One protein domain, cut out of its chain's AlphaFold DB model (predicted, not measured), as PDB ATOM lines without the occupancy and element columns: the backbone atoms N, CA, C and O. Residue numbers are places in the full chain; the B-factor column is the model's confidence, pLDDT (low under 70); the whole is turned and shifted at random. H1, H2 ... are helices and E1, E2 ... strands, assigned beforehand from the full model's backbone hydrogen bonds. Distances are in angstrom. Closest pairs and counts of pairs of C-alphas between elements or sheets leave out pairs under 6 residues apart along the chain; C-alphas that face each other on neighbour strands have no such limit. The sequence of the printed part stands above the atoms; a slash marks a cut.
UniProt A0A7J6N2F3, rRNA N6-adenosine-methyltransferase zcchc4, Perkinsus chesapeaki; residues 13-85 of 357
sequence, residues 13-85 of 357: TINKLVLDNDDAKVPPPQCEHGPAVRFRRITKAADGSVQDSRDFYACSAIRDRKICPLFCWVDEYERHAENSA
ATOM      1  N   THR A  13     -34.882 -54.594 -35.297       83.69
ATOM      2  CA  THR A  13     -35.870 -53.848 -34.516       83.69
ATOM      3  C   THR A  13     -35.153 -52.939 -33.529       83.69
ATOM      4  O   THR A  13     -34.363 -53.405 -32.712       83.69
ATOM      5  N   ILE A  14     -35.443 -51.643 -33.591       88.44
ATOM      6  CA  ILE A  14     -34.938 -50.639 -32.651       88.44
ATOM      7  C   ILE A  14     -36.116 -49.978 -31.937       88.44
ATOM      8  O   ILE A  14     -37.147 -49.713 -32.550       88.44
ATOM      9  N   ASN A  15     -35.966 -49.700 -30.645       89.88
ATOM     10  CA  ASN A  15     -36.940 -48.919 -29.886       89.88
ATOM     11  C   ASN A  15     -36.328 -47.547 -29.609       89.88
ATOM     12  O   ASN A  15     -35.290 -47.460 -28.956       89.88
ATOM     13  N   LYS A  16     -36.955 -46.486 -30.113       90.88
ATOM     14  CA  LYS A  16     -36.524 -45.106 -29.896       90.88
ATOM     15  C   LYS A  16     -37.472 -44.431 -28.915       90.88
ATOM     16  O   LYS A  16     -38.677 -44.475 -29.124       90.88
ATOM     17  N   LEU A  17     -36.944 -43.811 -27.866       91.88
ATOM     18  CA  LEU A  17     -37.749 -43.009 -26.948       91.88
ATOM     19  C   LEU A  17     -38.419 -41.848 -27.702       91.88
ATOM     20  O   LEU A  17     -37.778 -41.176 -28.514       91.88
ATOM     21  N   VAL A  18     -39.697 -41.619 -27.415       91.25
ATOM     22  CA  VAL A  18     -40.461 -40.465 -27.886       91.25
ATOM     23  C   VAL A  18     -40.757 -39.599 -26.668       91.25
ATOM     24  O   VAL A  18     -41.399 -40.045 -25.722       91.25
ATOM     25  N   LEU A  19     -40.236 -38.374 -26.669       85.19
ATOM     26  CA  LEU A  19     -40.582 -37.386 -25.655       85.19
ATOM     27  C   LEU A  19     -41.883 -36.721 -26.097       85.19
ATOM     28  O   LEU A  19     -41.865 -35.887 -26.998       85.19
ATOM     29  N   ASP A  20     -43.000 -37.143 -25.509       74.69
ATOM     30  CA  ASP A  20     -44.285 -36.479 -25.726       74.69
ATOM     31  C   ASP A  20     -44.233 -35.043 -25.176       74.69
ATOM     32  O   ASP A  20     -43.556 -34.777 -24.174       74.69
ATOM     33  N   ASN A  21     -44.940 -34.128 -25.841       68.44
ATOM     34  CA  ASN A  21     -45.197 -32.790 -25.315       68.44
ATOM     35  C   ASN A  21     -46.268 -32.874 -24.220       68.44
ATOM     36  O   ASN A  21     -47.127 -33.758 -24.260       68.44
ATOM     37  N   ASP A  22     -46.253 -31.920 -23.291       65.31
ATOM     38  CA  ASP A  22     -47.189 -31.883 -22.160       65.31
ATOM     39  C   ASP A  22     -48.664 -31.680 -22.592       65.31
ATOM     40  O   ASP A  22     -49.575 -31.906 -21.803       65.31
ATOM     41  N   ASP A  23     -48.913 -31.349 -23.867       61.94
ATOM     42  CA  ASP A  23     -50.242 -31.130 -24.466       61.94
ATOM     43  C   ASP A  23     -50.930 -32.409 -24.992       61.94
ATOM     44  O   ASP A  23     -51.881 -32.345 -25.780       61.94
ATOM     45  N   ALA A  24     -50.444 -33.599 -24.627       70.19
ATOM     46  CA  ALA A  24     -51.067 -34.850 -25.049       70.19
ATOM     47  C   ALA A  24     -52.520 -34.945 -24.539       70.19
ATOM     48  O   ALA A  24     -52.785 -34.878 -23.340       70.19
ATOM     49  N   LYS A  25     -53.482 -35.147 -25.456       73.88
ATOM     50  CA  LYS A  25     -54.922 -35.224 -25.131       73.88
ATOM     51  C   LYS A  25     -55.274 -36.382 -24.193       73.88
ATOM     52  O   LYS A  25     -56.249 -36.292 -23.451       73.88
ATOM     53  N   VAL A  26     -54.507 -37.469 -24.259       82.88
ATOM     54  CA  VAL A  26     -54.687 -38.664 -23.436       82.88
ATOM     55  C   VAL A  26     -53.442 -38.833 -22.564       82.88
ATOM     56  O   VAL A  26     -52.344 -38.951 -23.111       82.88
ATOM     57  N   PRO A  27     -53.574 -38.852 -21.225       87.56
ATOM     58  CA  PRO A  27     -52.432 -39.088 -20.355       87.56
ATOM     59  C   PRO A  27     -51.903 -40.517 -20.553       87.56
ATOM     60  O   PRO A  27     -52.700 -41.438 -20.745       87.56
ATOM     61  N   PRO A  28     -50.581 -40.740 -20.472       90.38
ATOM     62  CA  PRO A  28     -50.012 -42.074 -20.611       90.38
ATOM     63  C   PRO A  28     -50.530 -43.017 -19.510       90.38
ATOM     64  O   PRO A  28     -50.792 -42.580 -18.380       90.38
ATOM     65  N   PRO A  29     -50.631 -44.329 -19.794       92.25
ATOM     66  CA  PRO A  29     -51.005 -45.311 -18.786       92.25
ATOM     67  C   PRO A  29     -49.971 -45.328 -17.658       92.25
ATOM     68  O   PRO A  29     -48.798 -45.014 -17.861       92.25
ATOM     69  N   GLN A  30     -50.393 -45.716 -16.459       91.88
ATOM     70  CA  GLN A  30     -49.538 -45.698 -15.272       91.88
ATOM     71  C   GLN A  30     -49.326 -47.104 -14.712       91.88
ATOM     72  O   GLN A  30     -50.157 -47.997 -14.877       91.88
ATOM     73  N   CYS A  31     -48.201 -47.290 -14.029       90.38
ATOM     74  CA  CYS A  31     -47.935 -48.443 -13.172       90.38
ATOM     75  C   CYS A  31     -47.452 -47.965 -11.797       90.38
ATOM     76  O   CYS A  31     -47.349 -46.766 -11.553       90.38
ATOM     77  N   GLU A  32     -47.069 -48.893 -10.924       88.69
ATOM     78  CA  GLU A  32     -46.487 -48.597  -9.604       88.69
ATOM     79  C   GLU A  32     -45.159 -47.813  -9.643       88.69
ATOM     80  O   GLU A  32     -44.667 -47.410  -8.596       88.69
ATOM     81  N   HIS A  33     -44.576 -47.602 -10.829       90.44
ATOM     82  CA  HIS A  33     -43.375 -46.788 -11.068       90.44
ATOM     83  C   HIS A  33     -43.708 -45.405 -11.662       90.44
ATOM     84  O   HIS A  33     -42.816 -44.692 -12.129       90.44
ATOM     85  N   GLY A  34     -44.991 -45.034 -11.690       91.81
ATOM     86  CA  GLY A  34     -45.495 -43.801 -12.283       91.81
ATOM     87  C   GLY A  34     -45.914 -43.950 -13.754       91.81
ATOM     88  O   GLY A  34     -46.101 -45.071 -14.250       91.81
ATOM     89  N   PRO A  35     -46.076 -42.816 -14.461       93.50
ATOM     90  CA  PRO A  35     -46.463 -42.779 -15.867       93.50
ATOM     91  C   PRO A  35     -45.513 -43.549 -16.783       93.50
ATOM     92  O   PRO A  35     -44.286 -43.490 -16.629       93.50
ATOM     93  N   ALA A  36     -46.087 -44.258 -17.752       93.62
ATOM     94  CA  ALA A  36     -45.342 -44.909 -18.815       93.62
ATOM     95  C   ALA A  36     -44.587 -43.889 -19.671       93.62
ATOM     96  O   ALA A  36     -44.979 -42.730 -19.795       93.62
ATOM     97  N   VAL A  37     -43.528 -44.361 -20.320       93.31
ATOM     98  CA  VAL A  37     -42.833 -43.620 -21.374       93.31
ATOM     99  C   VAL A  37     -43.164 -44.233 -22.728       93.31
ATOM    100  O   VAL A  37     -43.340 -45.450 -22.856       93.31
ATOM    101  N   ARG A  38     -43.263 -43.377 -23.743       94.44
ATOM    102  CA  ARG A  38     -43.555 -43.774 -25.115       94.44
ATOM    103  C   ARG A  38     -42.277 -44.134 -25.857       94.44
ATOM    104  O   ARG A  38     -41.281 -43.412 -25.822       94.44
ATOM    105  N   PHE A  39     -42.325 -45.230 -26.596       94.00
ATOM    106  CA  PHE A  39     -41.277 -45.639 -27.516       94.00
ATOM    107  C   PHE A  39     -41.860 -45.871 -28.902       94.00
ATOM    108  O   PHE A  39     -42.941 -46.432 -29.047       94.00
ATOM    109  N   ARG A  40     -41.092 -45.522 -29.927       95.12
ATOM    110  CA  ARG A  40     -41.328 -45.908 -31.312       95.12
ATOM    111  C   ARG A  40     -40.523 -47.155 -31.630       95.12
ATOM    112  O   ARG A  40     -39.290 -47.110 -31.637       95.12
ATOM    113  N   ARG A  41     -41.208 -48.265 -31.898       94.88
ATOM    114  CA  ARG A  41     -40.590 -49.473 -32.447       94.88
ATOM    115  C   ARG A  41     -40.428 -49.287 -33.944       94.88
ATOM    116  O   ARG A  41     -41.427 -49.137 -34.628       94.88
ATOM    117  N   ILE A  42     -39.199 -49.334 -34.438       93.75
ATOM    118  CA  ILE A  42     -38.875 -49.243 -35.862       93.75
ATOM    119  C   ILE A  42     -38.265 -50.576 -36.281       93.75
ATOM    120  O   ILE A  42     -37.233 -50.984 -35.744       93.75
ATOM    121  N   THR A  43     -38.887 -51.237 -37.247       92.56
ATOM    122  CA  THR A  43     -38.367 -52.457 -37.865       92.56
ATOM    123  C   THR A  43     -37.728 -52.082 -39.190       92.56
ATOM    124  O   THR A  43     -38.395 -51.531 -40.065       92.56
ATOM    125  N   LYS A  44     -36.433 -52.361 -39.339       89.75
ATOM    126  CA  LYS A  44     -35.696 -52.106 -40.580       89.75
ATOM    127  C   LYS A  44     -35.518 -53.380 -41.398       89.75
ATOM    128  O   LYS A  44     -35.225 -54.439 -40.833       89.75
ATOM    129  N   ALA A  45     -35.661 -53.253 -42.712       86.50
ATOM    130  CA  ALA A  45     -35.275 -54.282 -43.667       86.50
ATOM    131  C   ALA A  45     -33.741 -54.417 -43.738       86.50
ATOM    132  O   ALA A  45     -32.997 -53.634 -43.138       86.50
ATOM    133  N   ALA A  46     -33.260 -55.438 -44.451       82.25
ATOM    134  CA  ALA A  46     -31.829 -55.731 -44.561       82.25
ATOM    135  C   ALA A  46     -31.028 -54.593 -45.226       82.25
ATOM    136  O   ALA A  46     -29.866 -54.386 -44.886       82.25
ATOM    137  N   ASP A  47     -31.668 -53.826 -46.113       85.31
ATOM    138  CA  ASP A  47     -31.113 -52.636 -46.775       85.31
ATOM    139  C   ASP A  47     -31.116 -51.374 -45.884       85.31
ATOM    140  O   ASP A  47     -30.626 -50.320 -46.283       85.31
ATOM    141  N   GLY A  48     -31.651 -51.468 -44.663       81.75
ATOM    142  CA  GLY A  48     -31.749 -50.363 -43.712       81.75
ATOM    143  C   GLY A  48     -32.994 -49.483 -43.864       81.75
ATOM    144  O   GLY A  48     -33.190 -48.602 -43.017       81.75
ATOM    145  N   SER A  49     -33.843 -49.729 -44.867       85.88
ATOM    146  CA  SER A  49     -35.125 -49.039 -45.032       85.88
ATOM    147  C   SER A  49     -36.087 -49.381 -43.889       85.88
ATOM    148  O   SER A  49     -36.039 -50.467 -43.305       85.88
ATOM    149  N   VAL A  50     -36.940 -48.426 -43.510       89.12
ATOM    150  CA  VAL A  50     -37.960 -48.651 -42.477       89.12
ATOM    151  C   VAL A  50     -39.095 -49.462 -43.095       89.12
ATOM    152  O   VAL A  50     -39.785 -48.972 -43.981       89.12
ATOM    153  N   GLN A  51     -39.282 -50.691 -42.617       89.44
ATOM    154  CA  GLN A  51     -40.361 -51.576 -43.052       89.44
ATOM    155  C   GLN A  51     -41.654 -51.309 -42.276       89.44
ATOM    156  O   GLN A  51     -42.737 -51.356 -42.844       89.44
ATOM    157  N   ASP A  52     -41.534 -51.079 -40.970       91.44
ATOM    158  CA  ASP A  52     -42.670 -50.855 -40.080       91.44
ATOM    159  C   ASP A  52     -42.256 -49.939 -38.925       91.44
ATOM    160  O   ASP A  52     -41.096 -49.942 -38.493       91.44
ATOM    161  N   SER A  53     -43.206 -49.152 -38.429       94.44
ATOM    162  CA  SER A  53     -43.013 -48.272 -37.285       94.44
ATOM    163  C   SER A  53     -44.301 -48.146 -36.482       94.44
ATOM    164  O   SER A  53     -45.300 -47.652 -36.998       94.44
ATOM    165  N   ARG A  54     -44.259 -48.497 -35.194       95.38
ATOM    166  CA  ARG A  54     -45.419 -48.386 -34.296       95.38
ATOM    167  C   ARG A  54     -45.014 -47.936 -32.898       95.38
ATOM    168  O   ARG A  54     -43.993 -48.375 -32.365       95.38
ATOM    169  N   ASP A  55     -45.833 -47.080 -32.299       95.88
ATOM    170  CA  ASP A  55     -45.570 -46.518 -30.977       95.88
ATOM    171  C   ASP A  55     -46.235 -47.348 -29.875       95.88
ATOM    172  O   ASP A  55     -47.377 -47.786 -30.006       95.88
ATOM    173  N   PHE A  56     -45.527 -47.544 -28.766       95.00
ATOM    174  CA  PHE A  56     -46.018 -48.249 -27.588       95.00
ATOM    175  C   PHE A  56     -45.618 -47.526 -26.301       95.00
ATOM    176  O   PHE A  56     -44.549 -46.919 -26.223       95.00
ATOM    177  N   TYR A  57     -46.456 -47.638 -25.277       94.56
ATOM    178  CA  TYR A  57     -46.122 -47.270 -23.909       94.56
ATOM    179  C   TYR A  57     -45.481 -48.457 -23.192       94.56
ATOM    180  O   TYR A  57     -45.926 -49.597 -23.347       94.56
ATOM    181  N   ALA A  58     -44.454 -48.195 -22.387       93.75
ATOM    182  CA  ALA A  58     -43.865 -49.172 -21.477       93.75
ATOM    183  C   ALA A  58     -43.429 -48.517 -20.161       93.75
ATOM    184  O   ALA A  58     -43.278 -47.296 -20.074       93.75
ATOM    185  N   CYS A  59     -43.223 -49.335 -19.128       92.50
ATOM    186  CA  CYS A  59     -42.716 -48.857 -17.843       92.50
ATOM    187  C   CYS A  59     -41.370 -48.124 -18.004       92.50
ATOM    188  O   CYS A  59     -40.471 -48.580 -18.714       92.50
ATOM    189  N   SER A  60     -41.243 -46.987 -17.316       91.12
ATOM    190  CA  SER A  60     -40.066 -46.111 -17.330       91.12
ATOM    191  C   SER A  60     -38.894 -46.639 -16.503       91.12
ATOM    192  O   SER A  60     -37.747 -46.337 -16.819       91.12
ATOM    193  N   ALA A  61     -39.167 -47.443 -15.472       88.00
ATOM    194  CA  ALA A  61     -38.152 -47.991 -14.576       88.00
ATOM    195  C   ALA A  61     -37.770 -49.440 -14.928       88.00
ATOM    196  O   ALA A  61     -36.590 -49.781 -14.996       88.00
ATOM    197  N   ILE A  62     -38.763 -50.298 -15.191       86.62
ATOM    198  CA  ILE A  62     -38.573 -51.744 -15.350       86.62
ATOM    199  C   ILE A  62     -39.089 -52.205 -16.710       86.62
ATOM    200  O   ILE A  62     -40.288 -52.318 -16.935       86.62
ATOM    201  N   ARG A  63     -38.175 -52.554 -17.617       81.06
ATOM    202  CA  ARG A  63     -38.534 -52.992 -18.981       81.06
ATOM    203  C   ARG A  63     -38.694 -54.503 -19.144       81.06
ATOM    204  O   ARG A  63     -39.122 -54.959 -20.203       81.06
ATOM    205  N   ASP A  64     -38.362 -55.290 -18.119       83.88
ATOM    206  CA  ASP A  64     -38.686 -56.716 -18.108       83.88
ATOM    207  C   ASP A  64     -40.183 -56.887 -17.819       83.88
ATOM    208  O   ASP A  64     -40.646 -56.683 -16.695       83.88
ATOM    209  N   ARG A  65     -40.934 -57.287 -18.850       83.94
ATOM    210  CA  ARG A  65     -42.390 -57.484 -18.787       83.94
ATOM    211  C   ARG A  65     -42.824 -58.566 -17.800       83.94
ATOM    212  O   ARG A  65     -43.996 -58.610 -17.440       83.94
ATOM    213  N   LYS A  66     -41.908 -59.444 -17.378       85.25
ATOM    214  CA  LYS A  66     -42.180 -60.431 -16.324       85.25
ATOM    215  C   LYS A  66     -42.244 -59.790 -14.942       85.25
ATOM    216  O   LYS A  66     -42.825 -60.380 -14.041       85.25
ATOM    217  N   ILE A  67     -41.634 -58.618 -14.784       83.56
ATOM    218  CA  ILE A  67     -41.585 -57.889 -13.523       83.56
ATOM    219  C   ILE A  67     -42.626 -56.769 -13.527       83.56
ATOM    220  O   ILE A  67     -43.506 -56.760 -12.677       83.56
ATOM    221  N   CYS A  68     -42.582 -55.872 -14.518       87.81
ATOM    222  CA  CYS A  68     -43.618 -54.860 -14.705       87.81
ATOM    223  C   CYS A  68     -44.355 -55.120 -16.028       87.81
ATOM    224  O   CYS A  68     -43.775 -54.916 -17.096       87.81
ATOM    225  N   PRO A  69     -45.628 -55.558 -16.004       90.19
ATOM    226  CA  PRO A  69     -46.340 -55.961 -17.214       90.19
ATOM    227  C   PRO A  69     -46.802 -54.784 -18.086       90.19
ATOM    228  O   PRO A  69     -47.356 -55.029 -19.158       90.19
ATOM    229  N   LEU A  70     -46.591 -53.532 -17.651       91.75
ATOM    230  CA  LEU A  70     -47.045 -52.326 -18.344       91.75
ATOM    231  C   LEU A  70     -46.471 -52.259 -19.764       91.75
ATOM    232  O   LEU A  70     -45.301 -51.932 -19.975       91.75
ATOM    233  N   PHE A  71     -47.331 -52.562 -20.729       93.62
ATOM    234  CA  PHE A  71     -47.080 -52.449 -22.153       93.62
ATOM    235  C   PHE A  71     -48.420 -52.304 -22.873       93.62
ATOM    236  O   PHE A  71     -49.300 -53.147 -22.691       93.62
ATOM    237  N   CYS A  72     -48.566 -51.297 -23.725       93.69
ATOM    238  CA  CYS A  72     -49.685 -51.214 -24.662       93.69
ATOM    239  C   CYS A  72     -49.289 -50.422 -25.906       93.69
ATOM    240  O   CYS A  72     -48.410 -49.561 -25.858       93.69
ATOM    241  N   TRP A  73     -49.928 -50.721 -27.032       95.69
ATOM    242  CA  TRP A  73     -49.769 -49.922 -28.239       95.69
ATOM    243  C   TRP A  73     -50.518 -48.599 -28.085       95.69
ATOM    244  O   TRP A  73     -51.640 -48.583 -27.580       95.69
ATOM    245  N   VAL A  74     -49.893 -47.495 -28.497       93.88
ATOM    246  CA  VAL A  74     -50.443 -46.144 -28.293       93.88
ATOM    247  C   VAL A  74     -51.795 -46.001 -28.988       93.88
ATOM    248  O   VAL A  74     -52.758 -45.568 -28.367       93.88
ATOM    249  N   ASP A  75     -51.900 -46.464 -30.233       92.44
ATOM    250  CA  ASP A  75     -53.125 -46.391 -31.031       92.44
ATOM    251  C   ASP A  75     -54.272 -47.238 -30.458       92.44
ATOM    252  O   ASP A  75     -55.438 -46.892 -30.620       92.44
ATOM    253  N   GLU A  76     -53.972 -48.359 -29.799       92.44
ATOM    254  CA  GLU A  76     -54.976 -49.161 -29.091       92.44
ATOM    255  C   GLU A  76     -55.413 -48.454 -27.808       92.44
ATOM    256  O   GLU A  76     -56.608 -48.315 -27.548       92.44
ATOM    257  N   TYR A  77     -54.450 -47.968 -27.025       90.00
ATOM    258  CA  TYR A  77     -54.708 -47.304 -25.755       90.00
ATOM    259  C   TYR A  77     -55.519 -46.018 -25.920       90.00
ATOM    260  O   TYR A  77     -56.523 -45.851 -25.234       90.00
ATOM    261  N   GLU A  78     -55.131 -45.141 -26.848       87.94
ATOM    262  CA  GLU A  78     -55.807 -43.862 -27.087       87.94
ATOM    263  C   GLU A  78     -57.242 -44.078 -27.584       87.94
ATOM    264  O   GLU A  78     -58.168 -43.497 -27.019       87.94
ATOM    265  N   ARG A  79     -57.470 -45.025 -28.510       86.44
ATOM    266  CA  ARG A  79     -58.828 -45.415 -28.937       86.44
ATOM    267  C   ARG A  79     -59.687 -45.903 -27.772       86.44
ATOM    268  O   ARG A  79     -60.875 -45.591 -27.702       86.44
ATOM    269  N   HIS A  80     -59.132 -46.699 -26.860       82.06
ATOM    270  CA  HIS A  80     -59.882 -47.174 -25.697       82.06
ATOM    271  C   HIS A  80     -60.108 -46.074 -24.657       82.06
ATOM    272  O   HIS A  80     -61.191 -46.022 -24.076       82.06
ATOM    273  N   ALA A  81     -59.132 -45.197 -24.426       76.81
ATOM    274  CA  ALA A  81     -59.220 -44.104 -23.465       76.81
ATOM    275  C   ALA A  81     -60.253 -43.048 -23.888       76.81
ATOM    276  O   ALA A  81     -61.058 -42.627 -23.061       76.81
ATOM    277  N   GLU A  82     -60.305 -42.704 -25.178       65.94
ATOM    278  CA  GLU A  82     -61.329 -41.818 -25.749       65.94
ATOM    279  C   GLU A  82     -62.741 -42.396 -25.561       65.94
ATOM    280  O   GLU A  82     -63.659 -41.692 -25.139       65.94
ATOM    281  N   ASN A  83     -62.904 -43.708 -25.759       59.09
ATOM    282  CA  ASN A  83     -64.172 -44.407 -25.514       59.09
ATOM    283  C   ASN A  83     -64.498 -44.574 -24.013       59.09
ATOM    284  O   ASN A  83     -65.666 -44.662 -23.629       59.09
ATOM    285  N   SER A  84     -63.474 -44.600 -23.155       55.78
ATOM    286  CA  SER A  84     -63.576 -44.774 -21.699       55.78
ATOM    287  C   SER A  84     -63.637 -43.456 -20.927       55.78
ATOM    288  O   SER A  84     -63.746 -43.485 -19.704       55.78
ATOM    289  N   ALA A  85     -63.675 -42.302 -21.602       49.91
ATOM    290  CA  ALA A  85     -63.891 -40.989 -20.985       49.91
ATOM    291  C   ALA A  85     -65.223 -40.878 -20.195       49.91
ATOM    292  O   ALA A  85     -65.472 -39.872 -19.536       49.91
TER     293      ALA A  85
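Overview. This is residues 13 to 85 of the 357 residues of the protein "rRNA N6-adenosine-methyltransferase zcchc4" of Perkinsus chesapeaki (UniProt A0A7J6N2F3). A strongly twisted meander sheet, E1-E2-E3-E4, each strand the antiparallel neighbour of the one before, has helix H1 standing up from it at E4. The printed part has 73 residues, four named strands, then one named helix: mixed class. It is only just compact, close to loose: radius of gyration of the C-alphas 13.4 A, spans 42 by 28 by 20 A.

Along the chain. E1, residues 13 to 18, begins at C-alpha (-35.870, -53.848, -34.516). E2, residues 37 to 44, measures 22.2 A; E3, residues 50 to 58, 21.8 A. E4 is residues 71 to 73. H1, residues 74 to 84, ends at C-alpha (-63.576, -44.774, -21.699).

Arrangement. Three hairpins have N and O within hydrogen-bond range: E1 and E2, N 16 and O 40, 2.9 A; E2 and E3, N 41 and O 54, 2.8 A; E3 and E4, N 57 and O 72, 2.8 A. H1 is on the sheet over E4, its height 10.6 A; the closest C-alphas of E3 and H1, Phe 56 and Val 74, are 5.0 A apart. In H1 every O i to N i+4 pair is within range.

Size, cuts and confidence. The printed part has no cut. Links E1 to E2 and E3 to E4 are long. Residues 21 to 23 and 82 to 85 have pLDDT under 70.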